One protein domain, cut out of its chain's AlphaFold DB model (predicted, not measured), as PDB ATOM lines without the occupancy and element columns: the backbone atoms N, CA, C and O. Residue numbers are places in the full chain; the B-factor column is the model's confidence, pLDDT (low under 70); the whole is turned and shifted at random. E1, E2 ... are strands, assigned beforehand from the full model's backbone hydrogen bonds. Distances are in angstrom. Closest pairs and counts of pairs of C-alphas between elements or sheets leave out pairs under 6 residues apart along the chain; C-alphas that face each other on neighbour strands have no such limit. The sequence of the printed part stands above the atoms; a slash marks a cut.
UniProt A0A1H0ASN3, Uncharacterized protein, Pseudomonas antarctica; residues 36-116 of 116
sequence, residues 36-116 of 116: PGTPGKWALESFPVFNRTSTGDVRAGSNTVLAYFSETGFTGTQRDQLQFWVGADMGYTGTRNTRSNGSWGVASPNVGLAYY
ATOM      1  N   PRO A  36      45.960  41.033  12.659       70.44
ATOM      2  CA  PRO A  36      45.990  39.613  12.346       70.44
ATOM      3  C   PRO A  36      45.228  38.819  13.419       70.44
ATOM      4  O   PRO A  36      45.241  39.168  14.604       70.44
ATOM      5  N   GLY A  37      44.551  37.752  12.999       79.81
ATOM      6  CA  GLY A  37      43.870  36.829  13.901       79.81
ATOM      7  C   GLY A  37      44.842  35.946  14.691       79.81
ATOM      8  O   GLY A  37      46.056  36.139  14.701       79.81
ATOM      9  N   THR A  38      44.314  34.934  15.386       89.25
ATOM     10  CA  THR A  38      45.189  33.959  16.061       89.25
ATOM     11  C   THR A  38      45.840  33.038  15.017       89.25
ATOM     12  O   THR A  38      45.099  32.412  14.254       89.25
ATOM     13  N   PRO A  39      47.182  32.900  15.002       90.75
ATOM     14  CA  PRO A  39      47.894  32.023  14.072       90.75
ATOM     15  C   PRO A  39      47.310  30.608  13.986       90.75
ATOM     16  O   PRO A  39      47.060  29.965  15.010       90.75
ATOM     17  N   GLY A  40      47.054  30.145  12.758       90.81
ATOM     18  CA  GLY A  40      46.598  28.782  12.474       90.81
ATOM     19  C   GLY A  40      45.179  28.473  12.962       90.81
ATOM     20  O   GLY A  40      44.826  27.300  13.134       90.81
ATOM     21  N   LYS A  41      44.360  29.497  13.240       93.31
ATOM     22  CA  LYS A  41      43.001  29.342  13.777       93.31
ATOM     23  C   LYS A  41      41.935  29.893  12.845       93.31
ATOM     24  O   LYS A  41      42.178  30.720  11.970       93.31
ATOM     25  N   TRP A  42      40.724  29.419  13.102       92.12
ATOM     26  CA  TRP A  42      39.503  29.951  12.526       92.12
ATOM     27  C   TRP A  42      38.881  30.987  13.460       92.12
ATOM     28  O   TRP A  42      38.914  30.818  14.681       92.12
ATOM     29  N   ALA A  43      38.263  32.009  12.882       90.56
ATOM     30  CA  ALA A  43      37.428  32.973  13.579       90.56
ATOM     31  C   ALA A  43      36.110  33.171  12.825       90.56
ATOM     32  O   ALA A  43      36.056  33.085  11.598       90.56
ATOM     33  N   LEU A  44      35.047  33.446  13.577       91.75
ATOM     34  CA  LEU A  44      33.799  33.949  13.023       91.75
ATOM     35  C   LEU A  44      33.801  35.467  13.195       91.75
ATOM     36  O   LEU A  44      33.801  35.956  14.324       91.75
ATOM     37  N   GLU A  45      33.798  36.198  12.088       87.19
ATOM     38  CA  GLU A  45      33.836  37.657  12.089       87.19
ATOM     39  C   GLU A  45      32.528  38.212  11.529       87.19
ATOM     40  O   GLU A  45      31.934  37.644  10.612       87.19
ATOM     41  N   SER A  46      32.059  39.325  12.094       88.50
ATOM     42  CA  SER A  46      30.873  40.019  11.604       88.50
ATOM     43  C   SER A  46      31.131  41.515  11.537       88.50
ATOM     44  O   SER A  46      31.477  42.142  12.538       88.50
ATOM     45  N   PHE A  47      30.952  42.079  10.347       86.50
ATOM     46  CA  PHE A  47      31.242  43.469  10.028       86.50
ATOM     47  C   PHE A  47      29.929  44.212   9.776       86.50
ATOM     48  O   PHE A  47      29.402  44.161   8.658       86.50
ATOM     49  N   PRO A  48      29.346  44.870  10.795       87.88
ATOM     50  CA  PRO A  48      28.133  45.644  10.613       87.88
ATOM     51  C   PRO A  48      28.422  46.896   9.779       87.88
ATOM     52  O   PRO A  48      29.394  47.614  10.004       87.88
ATOM     53  N   VAL A  49      27.536  47.189   8.835       85.06
ATOM     54  CA  VAL A  49      27.582  48.386   8.000       85.06
ATOM     55  C   VAL A  49      26.266  49.124   8.151       85.06
ATOM     56  O   VAL A  49      25.196  48.590   7.856       85.06
ATOM     57  N   PHE A  50      26.354  50.382   8.570       89.00
ATOM     58  CA  PHE A  50      25.232  51.306   8.566       89.00
ATOM     59  C   PHE A  50      25.580  52.513   7.705       89.00
ATOM     60  O   PHE A  50      26.617  53.145   7.897       89.00
ATOM     61  N   ASN A  51      24.714  52.837   6.753       87.62
ATOM     62  CA  ASN A  51      24.871  54.000   5.896       87.62
ATOM     63  C   ASN A  51      23.537  54.732   5.757       87.62
ATOM     64  O   ASN A  51      22.475  54.117   5.648       87.62
ATOM     65  N   ARG A  52      23.613  56.059   5.720       89.31
ATOM     66  CA  ARG A  52      22.489  56.935   5.426       89.31
ATOM     67  C   ARG A  52      22.896  57.916   4.339       89.31
ATOM     68  O   ARG A  52      23.844  58.676   4.515       89.31
ATOM     69  N   THR A  53      22.162  57.927   3.233       86.94
ATOM     70  CA  THR A  53      22.412  58.874   2.140       86.94
ATOM     71  C   THR A  53      22.022  60.301   2.552       86.94
ATOM     72  O   THR A  53      21.270  60.512   3.511       86.94
ATOM     73  N   SER A  54      22.472  61.314   1.806       87.75
ATOM     74  CA  SER A  54      22.018  62.708   1.986       87.75
ATOM     75  C   SER A  54      20.500  62.848   1.771       87.75
ATOM     76  O   SER A  54      19.802  63.580   2.485       87.75
ATOM     77  N   THR A  55      19.955  62.043   0.855       85.75
ATOM     78  CA  THR A  55      18.518  61.853   0.615       85.75
ATOM     79  C   THR A  55      17.838  60.966   1.659       85.75
ATOM     80  O   THR A  55      16.630  60.785   1.590       85.75
ATOM     81  N   GLY A  56      18.564  60.521   2.692       82.88
ATOM     82  CA  GLY A  56      18.069  59.864   3.906       82.88
ATOM     83  C   GLY A  56      17.533  58.466   3.721       82.88
ATOM     84  O   GLY A  56      16.815  58.000   4.604       82.88
ATOM     85  N   ASP A  57      17.888  57.834   2.615       85.31
ATOM     86  CA  ASP A  57      17.753  56.398   2.454       85.31
ATOM     87  C   ASP A  57      18.709  55.726   3.433       85.31
ATOM     88  O   ASP A  57      19.808  56.227   3.691       85.31
ATOM     89  N   VAL A  58      18.271  54.618   4.016       88.31
ATOM     90  CA  VAL A  58      19.016  53.899   5.046       88.31
ATOM     91  C   VAL A  58      19.373  52.523   4.521       88.31
ATOM     92  O   VAL A  58      18.522  51.808   3.994       88.31
ATOM     93  N   ARG A  59      20.630  52.140   4.718       87.69
ATOM     94  CA  ARG A  59      21.121  50.781   4.529       87.69
ATOM     95  C   ARG A  59      21.719  50.303   5.842       87.69
ATOM     96  O   ARG A  59      22.592  50.965   6.397       87.69
ATOM     97  N   ALA A  60      21.275  49.144   6.301       90.38
ATOM     98  CA  ALA A  60      21.845  48.445   7.441       90.38
ATOM     99  C   ALA A  60      22.133  47.007   7.026       90.38
ATOM    100  O   ALA A  60      21.323  46.392   6.344       90.38
ATOM    101  N   GLY A  61      23.263  46.450   7.419       90.31
ATOM    102  CA  GLY A  61      23.555  45.051   7.155       90.31
ATOM    103  C   GLY A  61      24.813  44.605   7.858       90.31
ATOM    104  O   GLY A  61      25.434  45.381   8.580       90.31
ATOM    105  N   SER A  62      25.188  43.358   7.638       90.00
ATOM    106  CA  SER A  62      26.442  42.809   8.121       90.00
ATOM    107  C   SER A  62      26.996  41.813   7.122       90.00
ATOM    108  O   SER A  62      26.237  41.007   6.579       90.00
ATOM    109  N   ASN A  63      28.313  41.841   6.948       89.69
ATOM    110  CA  ASN A  63      29.036  40.724   6.361       89.69
ATOM    111  C   ASN A  63      29.454  39.782   7.485       89.69
ATOM    112  O   ASN A  63      30.177  40.214   8.381       89.69
ATOM    113  N   THR A  64      29.002  38.533   7.464       91.19
ATOM    114  CA  THR A  64      29.452  37.513   8.415       91.19
ATOM    115  C   THR A  64      30.282  36.477   7.682       91.19
ATOM    116  O   THR A  64      29.808  35.857   6.728       91.19
ATOM    117  N   VAL A  65      31.515  36.279   8.143       91.38
ATOM    118  CA  VAL A  65      32.499  35.424   7.484       91.38
ATOM    119  C   VAL A  65      33.104  34.426   8.466       91.38
ATOM    120  O   VAL A  65      33.380  34.745   9.622       91.38
ATOM    121  N   LEU A  66      33.317  33.202   7.993       94.00
ATOM    122  CA  LEU A  66      34.193  32.231   8.630       94.00
ATOM    123  C   LEU A  66      35.577  32.388   7.999       94.00
ATOM    124  O   LEU A  66      35.765  32.065   6.824       94.00
ATOM    125  N   ALA A  67      36.521  32.901   8.781       93.25
ATOM    126  CA  ALA A  67      37.866  33.223   8.336       93.25
ATOM    127  C   ALA A  67      38.904  32.280   8.945       93.25
ATOM    128  O   ALA A  67      38.825  31.945  10.125       93.25
ATOM    129  N   TYR A  68      39.893  31.882   8.153       93.31
ATOM    130  CA  TYR A  68      41.103  31.204   8.604       93.31
ATOM    131  C   TYR A  68      42.293  32.149   8.505       93.31
ATOM    132  O   TYR A  68      42.482  32.775   7.461       93.31
ATOM    133  N   PHE A  69      43.112  32.187   9.553       92.62
ATOM    134  CA  PHE A  69      44.374  32.919   9.588       92.62
ATOM    135  C   PHE A  69      45.536  31.937   9.503       92.62
ATOM    136  O   PHE A  69      45.625  30.991  10.292       92.62
ATOM    137  N   SER A  70      46.434  32.146   8.541       93.44
ATOM    138  CA  SER A  70      47.631  31.322   8.406       93.44
ATOM    139  C   SER A  70      48.520  31.442   9.645       93.44
ATOM    140  O   SER A  70      48.518  32.452  10.341       93.44
ATOM    141  N   GLU A  71      49.295  30.396   9.940       93.25
ATOM    142  CA  GLU A  71      50.261  30.438  11.046       93.25
ATOM    143  C   GLU A  71      51.288  31.558  10.820       93.25
ATOM    144  O   GLU A  71      51.564  32.360  11.709       93.25
ATOM    145  N   THR A  72      51.795  31.647   9.589       92.19
ATOM    146  CA  THR A  72      52.765  32.653   9.160       92.19
ATOM    147  C   THR A  72      52.386  33.267   7.821       92.19
ATOM    148  O   THR A  72      51.637  32.671   7.038       92.19
ATOM    149  N   GLY A  73      52.939  34.444   7.547       88.69
ATOM    150  CA  GLY A  73      52.901  35.079   6.237       88.69
ATOM    151  C   GLY A  73      54.016  34.683   5.284       88.69
ATOM    152  O   GLY A  73      54.697  33.669   5.460       88.69
ATOM    153  N   PHE A  74      54.234  35.535   4.281       90.19
ATOM    154  CA  PHE A  74      55.292  35.370   3.281       90.19
ATOM    155  C   PHE A  74      56.705  35.551   3.852       90.19
ATOM    156  O   PHE A  74      57.650  34.954   3.345       90.19
ATOM    157  N   THR A  75      56.863  36.353   4.905       90.38
ATOM    158  CA  THR A  75      58.140  36.601   5.596       90.38
ATOM    159  C   THR A  75      58.414  35.597   6.718       90.38
ATOM    160  O   THR A  75      59.477  35.636   7.336       90.38
ATOM    161  N   GLY A  76      57.475  34.679   6.978       87.94
ATOM    162  CA  GLY A  76      57.588  33.677   8.035       87.94
ATOM    163  C   GLY A  76      57.285  34.206   9.438       87.94
ATOM    164  O   GLY A  76      57.524  33.492  10.410       87.94
ATOM    165  N   THR A  77      56.766  35.432   9.575       85.75
ATOM    166  CA  THR A  77      56.363  35.975  10.877       85.75
ATOM    167  C   THR A  77      54.870  35.757  11.134       85.75
ATOM    168  O   THR A  77      54.106  35.376  10.251       85.75
ATOM    169  N   GLN A  78      54.439  35.976  12.375       83.75
ATOM    170  CA  GLN A  78      53.017  35.960  12.744       83.75
ATOM    171  C   GLN A  78      52.346  37.331  12.560       83.75
ATOM    172  O   GLN A  78      51.155  37.470  12.813       83.75
ATOM    173  N   ARG A  79      53.104  38.362  12.158       78.75
ATOM    174  CA  ARG A  79      52.559  39.704  11.920       78.75
ATOM    175  C   ARG A  79      52.052  39.900  10.499       78.75
ATOM    176  O   ARG A  79      51.264  40.810  10.299       78.75
ATOM    177  N   ASP A  80      52.478  39.059   9.562       85.38
ATOM    178  CA  ASP A  80      52.209  39.199   8.132       85.38
ATOM    179  C   ASP A  80      51.242  38.136   7.584       85.38
ATOM    180  O   ASP A  80      51.412  37.590   6.497       85.38
ATOM    181  N   GLN A  81      50.256  37.745   8.386       88.50
ATOM    182  CA  GLN A  81      49.411  36.590   8.092       88.50
ATOM    183  C   GLN A  81      48.540  36.770   6.849       88.50
ATOM    184  O   GLN A  81      48.107  37.867   6.498       88.50
ATOM    185  N   LEU A  82      48.223  35.636   6.228       91.25
ATOM    186  CA  LEU A  82      47.187  35.534   5.215       91.25
ATOM    187  C   LEU A  82      45.872  35.146   5.878       91.25
ATOM    188  O   LEU A  82      45.819  34.201   6.667       91.25
ATOM    189  N   GLN A  83      44.806  35.833   5.500       90.94
ATOM    190  CA  GLN A  83      43.447  35.486   5.871       90.94
ATOM    191  C   GLN A  83      42.687  35.027   4.636       90.94
ATOM    192  O   GLN A  83      42.779  35.647   3.580       90.94
ATOM    193  N   PHE A  84      41.905  33.964   4.784       92.69
ATOM    194  CA  PHE A  84      40.973  33.485   3.769       92.69
ATOM    195  C   PHE A  84      39.610  33.309   4.403       92.69
ATOM    196  O   PHE A  84      39.528  32.820   5.529       92.69
ATOM    197  N   TRP A  85      38.543  33.659   3.695       93.12
ATOM    198  CA  TRP A  85      37.206  33.523   4.256       93.12
ATOM    199  C   TRP A  85      36.152  33.113   3.244       93.12
ATOM    200  O   TRP A  85      36.284  33.317   2.035       93.12
ATOM    201  N   VAL A  86      35.075  32.568   3.798       94.62
ATOM    202  CA  VAL A  86      33.790  32.368   3.133       94.62
ATOM    203  C   VAL A  86      32.696  32.961   4.013       94.62
ATOM    204  O   VAL A  86      32.774  32.876   5.238       94.62
ATOM    205  N   GLY A  87      31.672  33.559   3.420       92.38
ATOM    206  CA  GLY A  87      30.653  34.253   4.193       92.38
ATOM    207  C   GLY A  87      29.384  34.577   3.432       92.38
ATOM    208  O   GLY A  87      29.140  34.106   2.317       92.38
ATOM    209  N   ALA A  88      28.556  35.377   4.088       91.88
ATOM    210  CA  ALA A  88      27.302  35.872   3.563       91.88
ATOM    211  C   ALA A  88      27.035  37.279   4.095       91.88
ATOM    212  O   ALA A  88      27.267  37.585   5.266       91.88
ATOM    213  N   ASP A  89      26.470  38.105   3.226       90.12
ATOM    214  CA  ASP A  89      25.983  39.426   3.567       90.12
ATOM    215  C   ASP A  89      24.474  39.363   3.757       90.12
ATOM    216  O   ASP A  89      23.745  38.909   2.875       90.12
ATOM    217  N   MET A  90      23.986  39.865   4.883       91.38
ATOM    218  CA  MET A  90      22.558  40.086   5.102       91.38
ATOM    219  C   MET A  90      22.315  41.558   5.375       91.38
ATOM    220  O   MET A  90      23.113  42.227   6.030       91.38
ATOM    221  N   GLY A  91      21.208  42.090   4.874       92.06
ATOM    222  CA  GLY A  91      20.920  43.492   5.101       92.06
ATOM    223  C   GLY A  91      19.527  43.921   4.707       92.06
ATOM    224  O   GLY A  91      18.778  43.207   4.049       92.06
ATOM    225  N   TYR A  92      19.223  45.135   5.123       90.62
ATOM    226  CA  TYR A  92      18.003  45.862   4.877       90.62
ATOM    227  C   TYR A  92      18.330  47.180   4.175       90.62
ATOM    228  O   TYR A  92      19.257  47.901   4.561       90.62
ATOM    229  N   THR A  93      17.538  47.522   3.166       89.50
ATOM    230  CA  THR A  93      17.535  48.850   2.548       89.50
ATOM    231  C   THR A  93      16.151  49.462   2.666       89.50
ATOM    232  O   THR A  93      15.156  48.751   2.546       89.50
ATOM    233  N   GLY A  94      16.071  50.770   2.893       87.31
ATOM    234  CA  GLY A  94      14.812  51.504   2.946       87.31
ATOM    235  C   GLY A  94      14.944  52.898   2.349       87.31
ATOM    236  O   GLY A  94      15.896  53.623   2.645       87.31
ATOM    237  N   THR A  95      13.966  53.281   1.529       86.81
ATOM    238  CA  THR A  95      13.904  54.600   0.887       86.81
ATOM    239  C   THR A  95      13.196  55.623   1.779       86.81
ATOM    240  O   THR A  95      12.155  55.328   2.382       86.81
ATOM    241  N   ARG A  96      13.717  56.855   1.848       80.06
ATOM    242  CA  ARG A  96      13.107  57.957   2.611       80.06
ATOM    243  C   ARG A  96      11.648  58.167   2.178       80.06
ATOM    244  O   ARG A  96      11.314  58.094   1.002       80.06
ATOM    245  N   ASN A  97      10.776  58.475   3.144       75.31
ATOM    246  CA  ASN A  97       9.348  58.782   2.947       75.31
ATOM    247  C   ASN A  97       8.489  57.643   2.377       75.31
ATOM    248  O   ASN A  97       7.324  57.859   2.053       75.31
ATOM    249  N   THR A  98       9.014  56.420   2.323       70.06
ATOM    250  CA  THR A  98       8.225  55.232   1.996       70.06
ATOM    251  C   THR A  98       8.109  54.360   3.239       70.06
ATOM    252  O   THR A  98       9.103  53.883   3.778       70.06
ATOM    253  N   ARG A  99       6.886  54.172   3.748       62.25
ATOM    254  CA  ARG A  99       6.643  53.284   4.901       62.25
ATOM    255  C   ARG A  99       6.771  51.797   4.543       62.25
ATOM    256  O   ARG A  99       6.820  50.981   5.454       62.25
ATOM    257  N   SER A 100       6.814  51.452   3.252       65.81
ATOM    258  CA  SER A 100       6.689  50.071   2.764       65.81
ATOM    259  C   SER A 100       7.688  49.645   1.681       65.81
ATOM    260  O   SER A 100       7.645  48.484   1.295       65.81
ATOM    261  N   ASN A 101       8.591  50.511   1.193       72.31
ATOM    262  CA  ASN A 101       9.611  50.111   0.196       72.31
ATOM    263  C   ASN A 101      10.937  49.697   0.850       72.31
ATOM    264  O   ASN A 101      12.017  49.912   0.304       72.31
ATOM    265  N   GLY A 102      10.849  49.128   2.049       79.06
ATOM    266  CA  GLY A 102      11.966  48.458   2.690       79.06
ATOM    267  C   GLY A 102      12.117  47.039   2.162       79.06
ATOM    268  O   GLY A 102      11.112  46.351   2.000       79.06
ATOM    269  N   SER A 103      13.341  46.579   1.926       87.81
ATOM    270  CA  SER A 103      13.587  45.190   1.537       87.81
ATOM    271  C   SER A 103      14.760  44.598   2.300       87.81
ATOM    272  O   SER A 103      15.801  45.243   2.448       87.81
ATOM    273  N   TRP A 104      14.573  43.361   2.762       92.25
ATOM    274  CA  TRP A 104      15.643  42.507   3.257       92.25
ATOM    275  C   TRP A 104      16.233  41.705   2.104       92.25
ATOM    276  O   TRP A 104      15.514  41.236   1.224       92.25
ATOM    277  N   GLY A 105      17.545  41.520   2.128       90.62
ATOM    278  CA  GLY A 105      18.260  40.725   1.146       90.62
ATOM    279  C   GLY A 105      19.407  39.954   1.777       90.62
ATOM    280  O   GLY A 105      19.935  40.335   2.825       90.62
ATOM    281  N   VAL A 106      19.783  38.875   1.097       91.19
ATOM    282  CA  VAL A 106      20.976  38.084   1.390       91.19
ATOM    283  C   VAL A 106      21.802  38.000   0.112       91.19
ATOM    284  O   VAL A 106      21.260  37.690  -0.949       91.19
ATOM    285  N   ALA A 107      23.099  38.277   0.202       89.19
ATOM    286  CA  ALA A 107      24.062  38.012  -0.855       89.19
ATOM    287  C   ALA A 107      25.053  36.958  -0.350       89.19
ATOM    288  O   ALA A 107      25.737  37.156   0.651       89.19
ATOM    289  N   SER A 108      25.078  35.801  -1.007       89.75
ATOM    290  CA  SER A 108      25.901  34.662  -0.594       89.75
ATOM    291  C   SER A 108      26.140  33.692  -1.759       89.75
ATOM    292  O   SER A 108      25.274  33.607  -2.635       89.75
ATOM    293  N   PRO A 109      27.242  32.920  -1.745       87.38
ATOM    294  CA  PRO A 109      28.380  33.080  -0.841       87.38
ATOM    295  C   PRO A 109      29.253  34.272  -1.260       87.38
ATOM    296  O   PRO A 109      29.334  34.603  -2.443       87.38
ATOM    297  N   ASN A 110      29.937  34.890  -0.303       88.75
ATOM    298  CA  ASN A 110      31.111  35.708  -0.585       88.75
ATOM    299  C   ASN A 110      32.367  34.932  -0.173       88.75
ATOM    300  O   ASN A 110      32.335  34.115   0.745       88.75
ATOM    301  N   VAL A 111      33.455  35.135  -0.907       93.12
ATOM    302  CA  VAL A 111      34.764  34.553  -0.606       93.12
ATOM    303  C   VAL A 111      35.811  35.637  -0.769       93.12
ATOM    304  O   VAL A 111      35.644  36.536  -1.598       93.12
ATOM    305  N   GLY A 112      36.889  35.568  -0.004       90.00
ATOM    306  CA  GLY A 112      37.952  36.551  -0.132       90.00
ATOM    307  C   GLY A 112      39.239  36.149   0.556       90.00
ATOM    308  O   GLY A 112      39.337  35.087   1.177       90.00
ATOM    309  N   LEU A 113      40.236  37.007   0.366       91.06
ATOM    310  CA  LEU A 113      41.553  36.874   0.956       91.06
ATOM    311  C   LEU A 113      42.096  38.248   1.356       91.06
ATOM    312  O   LEU A 113      41.825  39.246   0.684       91.06
ATOM    313  N   ALA A 114      42.878  38.284   2.425       87.62
ATOM    314  CA  ALA A 114      43.589  39.470   2.880       87.62
ATOM    315  C   ALA A 114      44.998  39.100   3.343       87.62
ATOM    316  O   ALA A 114      45.292  37.945   3.654       87.62
ATOM    317  N   TYR A 115      45.864  40.104   3.362       86.50
ATOM    318  CA  TYR A 115      47.229  40.028   3.861       86.50
ATOM    319  C   TYR A 115      47.429  41.180   4.844       86.50
ATOM    320  O   TYR A 115      47.029  42.309   4.539       86.50
ATOM    321  N   TYR A 116      47.995  40.860   6.005       77.06
ATOM    322  CA  TYR A 116      48.262  41.800   7.093       77.06
ATOM    323  C   TYR A 116      49.709  42.292   7.075       77.06
ATOM    324  O   TYR A 116      50.594  41.530   6.630       77.06
TER     325      TYR A 116
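AT A GLANCE: This is residues 36 to 116 of the 116 residues of an uncharacterized protein of Pseudomonas antarctica (UniProt A0A1H0ASN3). One long, narrow sheet of four strands, E1 to E4, side by side, makes up the body; it is twisted and bent part way along its length, where E2, E3 and E4 bend into a wide V. Loops join the strands at the two ends, and no named helix covers either face. The printed part has 81 residues with four named strands, E1 E2 E3 E4 along the chain and in the same order across the sheet, antiparallel throughout; the class is all strand. It is only just loose, close to extended, with a radius of gyration of the C-alphas of 17.0 A, and a rod spanning 55 by 23 by 15 A.

IN THESE COORDINATES: E1, residues 42 to 52, begins at C-alpha 42 (39.503, 29.951, 12.526) and is 32.7 A long. E2, residues 58 to 69, measures 33.2 A and bends by 54 degrees at residue 66. E3, residues 82 to 94, measures 36.2 A and bends by 60 degrees at residue 86. E4, residues 103 to 115, measures 34.1 A, bends by 62 degrees at residue 109 and ends at C-alpha 115 (47.229, 40.028, 3.861).

HOW THE PARTS SIT: The strands form a meander, each the antiparallel neighbour of the one before. E1 and E2 are a hairpin at 163 degrees, with N 47 and O 63 2.8 A apart. E2 and E3 are a hairpin at 164 degrees, with N 92 and O 60 at 2.7 A. E3 and E4 are a hairpin at 159 degrees, with N 89 and O 107 at 2.8 A. These N and O pairs are within hydrogen-bond range. The edge strands E1 and E4 are apart.

THE WHOLE: The C-alphas farthest apart, of Gly 76 and Arg 99, are 54.7 A from each other. The link of residues 70 to 81 is long. The printed part has no cut; pLDDT is under 70 at residues 99 to 100.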